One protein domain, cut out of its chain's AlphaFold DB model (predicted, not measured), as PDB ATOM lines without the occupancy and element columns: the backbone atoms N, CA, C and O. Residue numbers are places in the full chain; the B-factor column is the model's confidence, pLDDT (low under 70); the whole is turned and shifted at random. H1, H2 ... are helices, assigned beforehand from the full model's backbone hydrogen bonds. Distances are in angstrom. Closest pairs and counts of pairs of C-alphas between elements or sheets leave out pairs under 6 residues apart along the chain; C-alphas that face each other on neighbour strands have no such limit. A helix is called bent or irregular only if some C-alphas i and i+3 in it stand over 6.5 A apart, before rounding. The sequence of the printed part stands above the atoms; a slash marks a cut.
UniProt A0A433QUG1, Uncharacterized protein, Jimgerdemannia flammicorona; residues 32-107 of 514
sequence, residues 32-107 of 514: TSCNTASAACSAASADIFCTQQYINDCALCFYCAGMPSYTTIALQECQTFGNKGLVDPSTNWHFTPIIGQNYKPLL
ATOM      1  N   THR A  32      48.857  17.716  75.584       70.75
ATOM      2  CA  THR A  32      47.922  18.533  76.351       70.75
ATOM      3  C   THR A  32      48.436  18.666  77.781       70.75
ATOM      4  O   THR A  32      48.090  17.904  78.678       70.75
ATOM      5  N   SER A  33      49.325  19.635  78.001       84.81
ATOM      6  CA  SER A  33      49.772  19.995  79.346       84.81
ATOM      7  C   SER A  33      48.616  20.606  80.140       84.81
ATOM      8  O   SER A  33      47.856  21.409  79.599       84.81
ATOM      9  N   CYS A  34      48.540  20.337  81.445       93.00
ATOM     10  CA  CYS A  34      47.516  20.932  82.311       93.00
ATOM     11  C   CYS A  34      47.623  22.461  82.483       93.00
ATOM     12  O   CYS A  34      46.763  23.064  83.118       93.00
ATOM     13  N   ASN A  35      48.620  23.114  81.876       89.94
ATOM     14  CA  ASN A  35      48.779  24.569  81.891       89.94
ATOM     15  C   ASN A  35      47.614  25.305  81.203       89.94
ATOM     16  O   ASN A  35      47.318  26.439  81.565       89.94
ATOM     17  N   THR A  36      46.938  24.674  80.234       88.75
ATOM     18  CA  THR A  36      45.739  25.225  79.572       88.75
ATOM     19  C   THR A  36      44.426  24.717  80.174       88.75
ATOM     20  O   THR A  36      43.354  25.139  79.741       88.75
ATOM     21  N   ALA A  37      44.476  23.839  81.182       91.19
ATOM     22  CA  ALA A  37      43.280  23.195  81.722       91.19
ATOM     23  C   ALA A  37      42.330  24.173  82.423       91.19
ATOM     24  O   ALA A  37      41.127  23.968  82.373       91.19
ATOM     25  N   SER A  38      42.834  25.260  83.018       92.19
ATOM     26  CA  SER A  38      41.983  26.310  83.595       92.19
ATOM     27  C   SER A  38      41.124  27.001  82.533       92.19
ATOM     28  O   SER A  38      39.928  27.167  82.737       92.19
ATOM     29  N   ALA A  39      41.703  27.335  81.375       93.06
ATOM     30  CA  ALA A  39      40.969  27.910  80.251       93.06
ATOM     31  C   ALA A  39      39.950  26.917  79.669       93.06
ATOM     32  O   ALA A  39      38.825  27.311  79.377       93.06
ATOM     33  N   ALA A  40      40.312  25.633  79.570       91.81
ATOM     34  CA  ALA A  40      39.396  24.574  79.147       91.81
ATOM     35  C   ALA A  40      38.237  24.372  80.143       91.81
ATOM     36  O   ALA A  40      37.088  24.309  79.725       91.81
ATOM     37  N   CYS A  41      38.498  24.369  81.456       95.19
ATOM     38  CA  CYS A  41      37.446  24.343  82.477       95.19
ATOM     39  C   CYS A  41      36.491  25.542  82.343       95.19
ATOM     40  O   CYS A  41      35.279  25.353  82.400       95.19
ATOM     41  N   SER A  42      37.021  26.752  82.125       95.31
ATOM     42  CA  SER A  42      36.208  27.964  81.947       95.31
ATOM     43  C   SER A  42      35.395  27.959  80.647       95.31
ATOM     44  O   SER A  42      34.267  28.450  80.625       95.31
ATOM     45  N   ALA A  43      35.945  27.403  79.562       91.75
ATOM     46  CA  ALA A  43      35.228  27.215  78.301       91.75
ATOM     47  C   ALA A  43      34.107  26.172  78.456       91.75
ATOM     48  O   ALA A  43      32.969  26.432  78.072       91.75
ATOM     49  N   ALA A  44      34.401  25.047  79.112       93.38
ATOM     50  CA  ALA A  44      33.438  23.999  79.432       93.38
ATOM     51  C   ALA A  44      32.300  24.478  80.354       93.38
ATOM     52  O   ALA A  44      31.182  24.001  80.224       93.38
ATOM     53  N   SER A  45      32.538  25.429  81.264       93.81
ATOM     54  CA  SER A  45      31.456  26.036  82.059       93.81
ATOM     55  C   SER A  45      30.618  27.070  81.293       93.81
ATOM     56  O   SER A  45      29.548  27.447  81.763       93.81
ATOM     57  N   ALA A  46      31.100  27.561  80.144       92.06
ATOM     58  CA  ALA A  46      30.444  28.608  79.360       92.06
ATOM     59  C   ALA A  46      29.693  28.080  78.123       92.06
ATOM     60  O   ALA A  46      28.704  28.693  77.714       92.06
ATOM     61  N   ASP A  47      30.139  26.975  77.516       89.12
ATOM     62  CA  ASP A  47      29.438  26.350  76.389       89.12
ATOM     63  C   ASP A  47      28.299  25.446  76.892       89.12
ATOM     64  O   ASP A  47      28.512  24.445  77.569       89.12
ATOM     65  N   ILE A  48      27.068  25.827  76.550       88.12
ATOM     66  CA  ILE A  48      25.834  25.090  76.873       88.12
ATOM     67  C   ILE A  48      25.549  24.031  75.788       88.12
ATOM     68  O   ILE A  48      24.707  23.146  75.965       88.12
ATOM     69  N   PHE A  49      26.230  24.107  74.642       94.69
ATOM     70  CA  PHE A  49      26.005  23.214  73.519       94.69
ATOM     71  C   PHE A  49      26.985  22.045  73.548       94.69
ATOM     72  O   PHE A  49      28.199  22.195  73.593       94.69
ATOM     73  N   CYS A  50      26.430  20.845  73.430       96.94
ATOM     74  CA  CYS A  50      27.167  19.589  73.372       96.94
ATOM     75  C   CYS A  50      27.914  19.397  72.042       96.94
ATOM     76  O   CYS A  50      27.577  18.543  71.219       96.94
ATOM     77  N   THR A  51      28.933  20.225  71.833       96.94
ATOM     78  CA  THR A  51      29.857  20.180  70.703       96.94
ATOM     79  C   THR A  51      31.011  19.210  70.985       96.94
ATOM     80  O   THR A  51      31.298  18.861  72.131       96.94
ATOM     81  N   GLN A  52      31.736  18.780  69.945       96.19
ATOM     82  CA  GLN A  52      32.974  18.017  70.160       96.19
ATOM     83  C   GLN A  52      34.032  18.864  70.888       96.19
ATOM     84  O   GLN A  52      34.847  18.310  71.618       96.19
ATOM     85  N   GLN A  53      34.002  20.192  70.725       95.69
ATOM     86  CA  GLN A  53      34.904  21.100  71.429       95.69
ATOM     87  C   GLN A  53      34.599  21.131  72.933       95.69
ATOM     88  O   GLN A  53      35.512  20.899  73.717       95.69
ATOM     89  N   TYR A  54      33.325  21.263  73.325       96.38
ATOM     90  CA  TYR A  54      32.880  21.125  74.717       96.38
ATOM     91  C   TYR A  54      33.370  19.812  75.348       96.38
ATOM     92  O   TYR A  54      33.987  19.826  76.408       96.38
ATOM     93  N   ILE A  55      33.194  18.672  74.663       97.00
ATOM     94  CA  ILE A  55      33.679  17.374  75.161       97.00
ATOM     95  C   ILE A  55      35.213  17.346  75.296       97.00
ATOM     96  O   ILE A  55      35.722  16.790  76.270       97.00
ATOM     97  N   ASN A  56      35.956  17.960  74.369       95.69
ATOM     98  CA  ASN A  56      37.415  18.086  74.469       95.69
ATOM     99  C   ASN A  56      37.836  18.937  75.678       95.69
ATOM    100  O   ASN A  56      38.750  18.552  76.408       95.69
ATOM    101  N   ASP A  57      37.160  20.055  75.924       95.75
ATOM    102  CA  ASP A  57      37.489  20.971  77.017       95.75
ATOM    103  C   ASP A  57      37.092  20.391  78.388       95.75
ATOM    104  O   ASP A  57      37.904  20.399  79.321       95.75
ATOM    105  N   CYS A  58      35.916  19.757  78.491       95.81
ATOM    106  CA  CYS A  58      35.505  18.955  79.648       95.81
ATOM    107  C   CYS A  58      36.513  17.845  79.956       95.81
ATOM    108  O   CYS A  58      36.940  17.698  81.102       95.81
ATOM    109  N   ALA A  59      36.922  17.072  78.946       96.19
ATOM    110  CA  ALA A  59      37.861  15.975  79.139       96.19
ATOM    111  C   ALA A  59      39.219  16.470  79.662       96.19
ATOM    112  O   ALA A  59      39.802  15.836  80.545       96.19
ATOM    113  N   LEU A  60      39.721  17.602  79.150       95.44
ATOM    114  CA  LEU A  60      40.988  18.185  79.602       95.44
ATOM    115  C   LEU A  60      40.868  18.705  81.041       95.44
ATOM    116  O   LEU A  60      41.754  18.453  81.862       95.44
ATOM    117  N   CYS A  61      39.752  19.365  81.357       96.19
ATOM    118  CA  CYS A  61      39.435  19.826  82.705       96.19
ATOM    119  C   CYS A  61      39.393  18.655  83.706       96.19
ATOM    120  O   CYS A  61      40.129  18.654  84.696       96.19
ATOM    121  N   PHE A  62      38.604  17.612  83.423       96.25
ATOM    122  CA  PHE A  62      38.467  16.445  84.297       96.25
ATOM    123  C   PHE A  62      39.755  15.631  84.419       96.25
ATOM    124  O   PHE A  62      40.063  15.155  85.515       96.25
ATOM    125  N   TYR A  63      40.537  15.495  83.343       95.38
ATOM    126  CA  TYR A  63      41.838  14.832  83.410       95.38
ATOM    127  C   TYR A  63      42.783  15.559  84.378       95.38
ATOM    128  O   TYR A  63      43.326  14.944  85.296       95.38
ATOM    129  N   CYS A  64      42.918  16.879  84.237       95.44
ATOM    130  CA  CYS A  64      43.802  17.687  85.079       95.44
ATOM    131  C   CYS A  64      43.284  17.889  86.514       95.44
ATOM    132  O   CYS A  64      44.083  18.095  87.428       95.44
ATOM    133  N   ALA A  65      41.975  17.750  86.742       94.62
ATOM    134  CA  ALA A  65      41.382  17.644  88.077       94.62
ATOM    135  C   ALA A  65      41.581  16.260  88.737       94.62
ATOM    136  O   ALA A  65      41.224  16.086  89.903       94.62
ATOM    137  N   GLY A  66      42.135  15.269  88.024       95.50
ATOM    138  CA  GLY A  66      42.326  13.904  88.527       95.50
ATOM    139  C   GLY A  66      41.050  13.053  88.542       95.50
ATOM    140  O   GLY A  66      40.973  12.077  89.286       95.50
ATOM    141  N   MET A  67      40.048  13.408  87.733       95.75
ATOM    142  CA  MET A  67      38.714  12.794  87.706       95.75
ATOM    143  C   MET A  67      38.299  12.292  86.300       95.75
ATOM    144  O   MET A  67      37.189  12.586  85.852       95.75
ATOM    145  N   PRO A  68      39.135  11.525  85.570       94.19
ATOM    146  CA  PRO A  68      38.907  11.211  84.153       94.19
ATOM    147  C   PRO A  68      37.596  10.456  83.856       94.19
ATOM    148  O   PRO A  68      37.113  10.506  82.729       94.19
ATOM    149  N   SER A  69      36.990   9.793  84.846       94.00
ATOM    150  CA  SER A  69      35.692   9.115  84.709       94.00
ATOM    151  C   SER A  69      34.511  10.061  84.448       94.00
ATOM    152  O   SER A  69      33.490   9.619  83.924       94.00
ATOM    153  N   TYR A  70      34.629  11.350  84.783       95.62
ATOM    154  CA  TYR A  70      33.558  12.331  84.569       95.62
ATOM    155  C   TYR A  70      33.390  12.715  83.092       95.62
ATOM    156  O   TYR A  70      32.291  13.082  82.681       95.62
ATOM    157  N   THR A  71      34.422  12.524  82.261       95.50
ATOM    158  CA  THR A  71      34.337  12.694  80.801       95.50
ATOM    159  C   THR A  71      33.243  11.817  80.190       95.50
ATOM    160  O   THR A  71      32.476  12.273  79.345       95.50
ATOM    161  N   THR A  72      33.116  10.570  80.658       95.19
ATOM    162  CA  THR A  72      32.083   9.638  80.187       95.19
ATOM    163  C   THR A  72      30.674  10.087  80.593       95.19
ATOM    164  O   THR A  72      29.734   9.867  79.835       95.19
ATOM    165  N   ILE A  73      30.527  10.758  81.743       96.00
ATOM    166  CA  ILE A  73      29.243  11.311  82.208       96.00
ATOM    167  C   ILE A  73      28.822  12.477  81.307       96.00
ATOM    168  O   ILE A  73      27.736  12.429  80.734       96.00
ATOM    169  N   ALA A  74      29.708  13.456  81.085       95.75
ATOM    170  CA  ALA A  74      29.436  14.587  80.193       95.75
ATOM    171  C   ALA A  74      29.114  14.126  78.756       95.75
ATOM    172  O   ALA A  74      28.192  14.634  78.117       95.75
ATOM    173  N   LEU A  75      29.822  13.103  78.259       96.44
ATOM    174  CA  LEU A  75      29.527  12.487  76.965       96.44
ATOM    175  C   LEU A  75      28.138  11.826  76.937       96.44
ATOM    176  O   LEU A  75      27.412  11.978  75.953       96.44
ATOM    177  N   GLN A  76      27.758  11.107  77.996       96.50
ATOM    178  CA  GLN A  76      26.447  10.466  78.106       96.50
ATOM    179  C   GLN A  76      25.317  11.504  78.161       96.50
ATOM    180  O   GLN A  76      24.342  11.367  77.420       96.50
ATOM    181  N   GLU A  77      25.451  12.557  78.968       95.88
ATOM    182  CA  GLU A  77      24.487  13.665  79.022       95.88
ATOM    183  C   GLU A  77      24.313  14.293  77.636       95.88
ATOM    184  O   GLU A  77      23.194  14.376  77.118       95.88
ATOM    185  N   CYS A  78      25.414  14.598  76.950       96.50
ATOM    186  CA  CYS A  78      25.369  15.135  75.596       96.50
ATOM    187  C   CYS A  78      24.700  14.214  74.563       96.50
ATOM    188  O   CYS A  78      23.993  14.697  73.668       96.50
ATOM    189  N   GLN A  79      24.846  12.896  74.707       95.50
ATOM    190  CA  GLN A  79      24.110  11.922  73.900       95.50
ATOM    191  C   GLN A  79      22.608  11.899  74.239       95.50
ATOM    192  O   GLN A  79      21.796  11.734  73.322       95.50
ATOM    193  N   THR A  80      22.208  12.116  75.502       96.31
ATOM    194  CA  THR A  80      20.779  12.229  75.872       96.31
ATOM    195  C   THR A  80      20.108  13.473  75.290       96.31
ATOM    196  O   THR A  80      18.952  13.388  74.875       96.31
ATOM    197  N   PHE A  81      20.842  14.579  75.119       95.25
ATOM    198  CA  PHE A  81      20.378  15.767  74.385       95.25
ATOM    199  C   PHE A  81      20.351  15.594  72.851       95.25
ATOM    200  O   PHE A  81      20.075  16.542  72.119       95.25
ATOM    201  N   GLY A  82      20.611  14.385  72.339       93.50
ATOM    202  CA  GLY A  82      20.469  14.038  70.923       93.50
ATOM    203  C   GLY A  82      21.724  14.235  70.068       93.50
ATOM    204  O   GLY A  82      21.700  13.878  68.887       93.50
ATOM    205  N   ASN A  83      22.834  14.718  70.640       93.75
ATOM    206  CA  ASN A  83      24.093  14.911  69.917       93.75
ATOM    207  C   ASN A  83      24.835  13.576  69.755       93.75
ATOM    208  O   ASN A  83      25.673  13.172  70.562       93.75
ATOM    209  N   LYS A  84      24.484  12.857  68.685       89.31
ATOM    210  CA  LYS A  84      25.115  11.594  68.285       89.31
ATOM    211  C   LYS A  84      26.369  11.867  67.455       89.31
ATOM    212  O   LYS A  84      26.357  12.734  66.588       89.31
ATOM    213  N   GLY A  85      27.419  11.076  67.672       93.44
ATOM    214  CA  GLY A  85      28.692  11.190  66.944       93.44
ATOM    215  C   GLY A  85      29.813  11.904  67.703       93.44
ATOM    216  O   GLY A  85      30.916  11.998  67.175       93.44
ATOM    217  N   LEU A  86      29.563  12.349  68.938       96.06
ATOM    218  CA  LEU A  86      30.614  12.793  69.854       96.06
ATOM    219  C   LEU A  86      31.518  11.608  70.230       96.06
ATOM    220  O   LEU A  86      31.027  10.530  70.580       96.06
ATOM    221  N   VAL A  87      32.830  11.816  70.157       94.38
ATOM    222  CA  VAL A  87      33.867  10.821  70.468       94.38
ATOM    223  C   VAL A  87      34.547  11.207  71.775       94.38
ATOM    224  O   VAL A  87      34.868  12.377  71.970       94.38
ATOM    225  N   ASP A  88      34.802  10.232  72.650       92.94
ATOM    226  CA  ASP A  88      35.584  10.444  73.872       92.94
ATOM    227  C   ASP A  88      37.068  10.690  73.517       92.94
ATOM    228  O   ASP A  88      37.757   9.756  73.079       92.94
ATOM    229  N   PRO A  89      37.601  11.914  73.693       90.44
ATOM    230  CA  PRO A  89      38.973  12.240  73.327       90.44
ATOM    231  C   PRO A  89      39.990  11.592  74.272       90.44
ATOM    232  O   PRO A  89      41.128  11.365  73.857       90.44
ATOM    233  N   SER A  90      39.589  11.210  75.494       86.25
ATOM    234  CA  SER A  90      40.483  10.559  76.461       86.25
ATOM    235  C   SER A  90      41.015   9.215  75.951       86.25
ATOM    236  O   SER A  90      42.122   8.816  76.306       86.25
ATOM    237  N   THR A  91      40.288   8.566  75.034       86.19
ATOM    238  CA  THR A  91      40.721   7.326  74.367       86.19
ATOM    239  C   THR A  91      41.931   7.511  73.444       86.19
ATOM    240  O   THR A  91      42.657   6.548  73.198       86.19
ATOM    241  N   ASN A  92      42.176   8.735  72.963       85.56
ATOM    242  CA  ASN A  92      43.281   9.082  72.063       85.56
ATOM    243  C   ASN A  92      44.423   9.833  72.772       85.56
ATOM    244  O   ASN A  92      45.454  10.126  72.160       85.56
ATOM    245  N   TRP A  93      44.254  10.173  74.051       84.00
ATOM    246  CA  TRP A  93      45.216  10.972  74.800       84.00
ATOM    247  C   TRP A  93      46.231  10.105  75.545       84.00
ATOM    248  O   TRP A  93      45.981   9.575  76.627       84.00
ATOM    249  N   HIS A  94      47.438  10.020  74.984       72.81
ATOM    250  CA  HIS A  94      48.606   9.471  75.669       72.81
ATOM    251  C   HIS A  94      49.191  10.480  76.664       72.81
ATOM    252  O   HIS A  94      50.255  11.056  76.439       72.81
ATOM    253  N   PHE A  95      48.509  10.674  77.791       71.19
ATOM    254  CA  PHE A  95      49.115  11.350  78.931       71.19
ATOM    255  C   PHE A  95      50.068  10.412  79.676       71.19
ATOM    256  O   PHE A  95      49.742   9.255  79.955       71.19
ATOM    257  N   THR A  96      51.224  10.931  80.081       60.97
ATOM    258  CA  THR A  96      51.975  10.341  81.190       60.97
ATOM    259  C   THR A  96      51.197  10.577  82.491       60.97
ATOM    260  O   THR A  96      50.676  11.674  82.690       60.97
ATOM    261  N   PRO A  97      51.080   9.584  83.394       54.34
ATOM    262  CA  PRO A  97      50.350   9.766  84.645       54.34
ATOM    263  C   PRO A  97      51.080  10.774  85.545       54.34
ATOM    264  O   PRO A  97      52.098  10.449  86.160       54.34
ATOM    265  N   ILE A  98      50.553  11.999  85.635       56.78
ATOM    266  CA  ILE A  98      51.070  13.044  86.528       56.78
ATOM    267  C   ILE A  98      50.583  12.754  87.953       56.78
ATOM    268  O   ILE A  98      49.578  13.282  88.424       56.78
ATOM    269  N   ILE A  99      51.305  11.877  88.646       42.94
ATOM    270  CA  ILE A  99      51.061  11.569  90.055       42.94
ATOM    271  C   ILE A  99      51.688  12.682  90.912       42.94
ATOM    272  O   ILE A  99      52.909  12.792  90.972       42.94
ATOM    273  N   GLY A 100      50.866  13.473  91.617       44.12
ATOM    274  CA  GLY A 100      51.313  14.194  92.823       44.12
ATOM    275  C   GLY A 100      51.234  15.727  92.867       44.12
ATOM    276  O   GLY A 100      51.705  16.297  93.847       44.12
ATOM    277  N   GLN A 101      50.644  16.418  91.885       51.81
ATOM    278  CA  GLN A 101      50.438  17.878  91.961       51.81
ATOM    279  C   GLN A 101      49.041  18.237  92.505       51.81
ATOM    280  O   GLN A 101      48.025  17.695  92.072       51.81
ATOM    281  N   ASN A 102      48.981  19.153  93.479       50.78
ATOM    282  CA  ASN A 102      47.755  19.516  94.208       50.78
ATOM    283  C   ASN A 102      46.859  20.505  93.423       50.78
ATOM    284  O   ASN A 102      46.754  21.677  93.777       50.78
ATOM    285  N   TYR A 103      46.142  20.028  92.402       58.12
ATOM    286  CA  TYR A 103      45.221  20.855  91.593       58.12
ATOM    287  C   TYR A 103      43.815  21.078  92.195       58.12
ATOM    288  O   TYR A 103      42.912  21.554  91.508       58.12
ATOM    289  N   LYS A 104      43.628  20.825  93.501       52.59
ATOM    290  CA  LYS A 104      42.365  21.074  94.233       52.59
ATOM    291  C   LYS A 104      41.706  22.454  93.996       52.59
ATOM    292  O   LYS A 104      40.476  22.475  93.983       52.59
ATOM    293  N   PRO A 105      42.428  23.580  93.791       58.72
ATOM    294  CA  PRO A 105      41.786  24.876  93.553       58.72
ATOM    295  C   PRO A 105      40.885  24.924  92.308       58.72
ATOM    296  O   PRO A 105      39.840  25.562  92.354       58.72
ATOM    297  N   LEU A 106      41.247  24.221  91.225       54.78
ATOM    298  CA  LEU A 106      40.505  24.253  89.951       54.78
ATOM    299  C   LEU A 106      39.141  23.554  90.036       54.78
ATOM    300  O   LEU A 106      38.193  23.942  89.360       54.78
ATOM    301  N   LEU A 107      39.029  22.537  90.893       56.06
ATOM    302  CA  LEU A 107      37.766  21.840  91.118       56.06
ATOM    303  C   LEU A 107      36.764  22.715  91.890       56.06
ATOM    304  O   LEU A 107      35.557  22.599  91.686       56.06
TER     305      LEU A 107
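This is residues 32 to 107 of the 514 residues of an uncharacterized protein of Jimgerdemannia flammicorona (UniProt A0A433QUG1). Helix H2 runs through the middle, with H1 crossing it steeply on one side and H3 folded back along it on another as a helical hairpin. Short H4 packs on residues 55 to 59 of H2, and the long link after it loops round to short H5, near H1 and H2. The 76 printed residues hold five named helices, H1 to H5 along the chain, and no named strand: all helix. The whole is compact, with a radius of gyration of the C-alphas of 12.1 A, and elongated, spanning 38 by 24 by 16 A.

H1, residues 34 to 46, touches H2, residues 52 to 64, at a steep tilt of 50 degrees, opposite ways; their closest C-alphas, of Ala 40 and Asp 57, are 4.6 A apart. H2, the hub, forms a hairpin with H3, residues 70 to 80, at a shallow tilt of 23 degrees, opposite ways; their closest C-alphas, of Ala 59 and Thr 71, are 5.1 A apart. H1 and H3 are apart. H4, residues 89 to 92, touches H2 with the closest C-alphas, of Asn 56 and Pro 89, 6.2 A apart. H5, residues 104 to 107, is near H2, and close but not clearly touching H1, with the closest C-alphas, of Ser 38 and Leu 106, 6.8 A apart. Every O i to N i+4 pair is within hydrogen-bond range in H2 and H3, and 7 of 9 in H1; H4 and H5 are too short for such a pair.

H1 begins at C-alpha 34 (47.516, 20.932, 82.311), is 18.9 A long, and is irregular: C-alphas 35 and 38 are 7.2 A apart. H2 is 18.4 A long, H3 15.5 A, H4 5.5 A and H5 5.6 A, ending at C-alpha 107 (37.766, 21.840, 91.118).

The two C-alphas farthest apart, of Gly 82 and Gly 100, are 37.8 A apart. The printed part has no cut, and the link from H4 to H5 is long, with 11 residues. Residues 96 to 107 of this predicted model have pLDDT under 70.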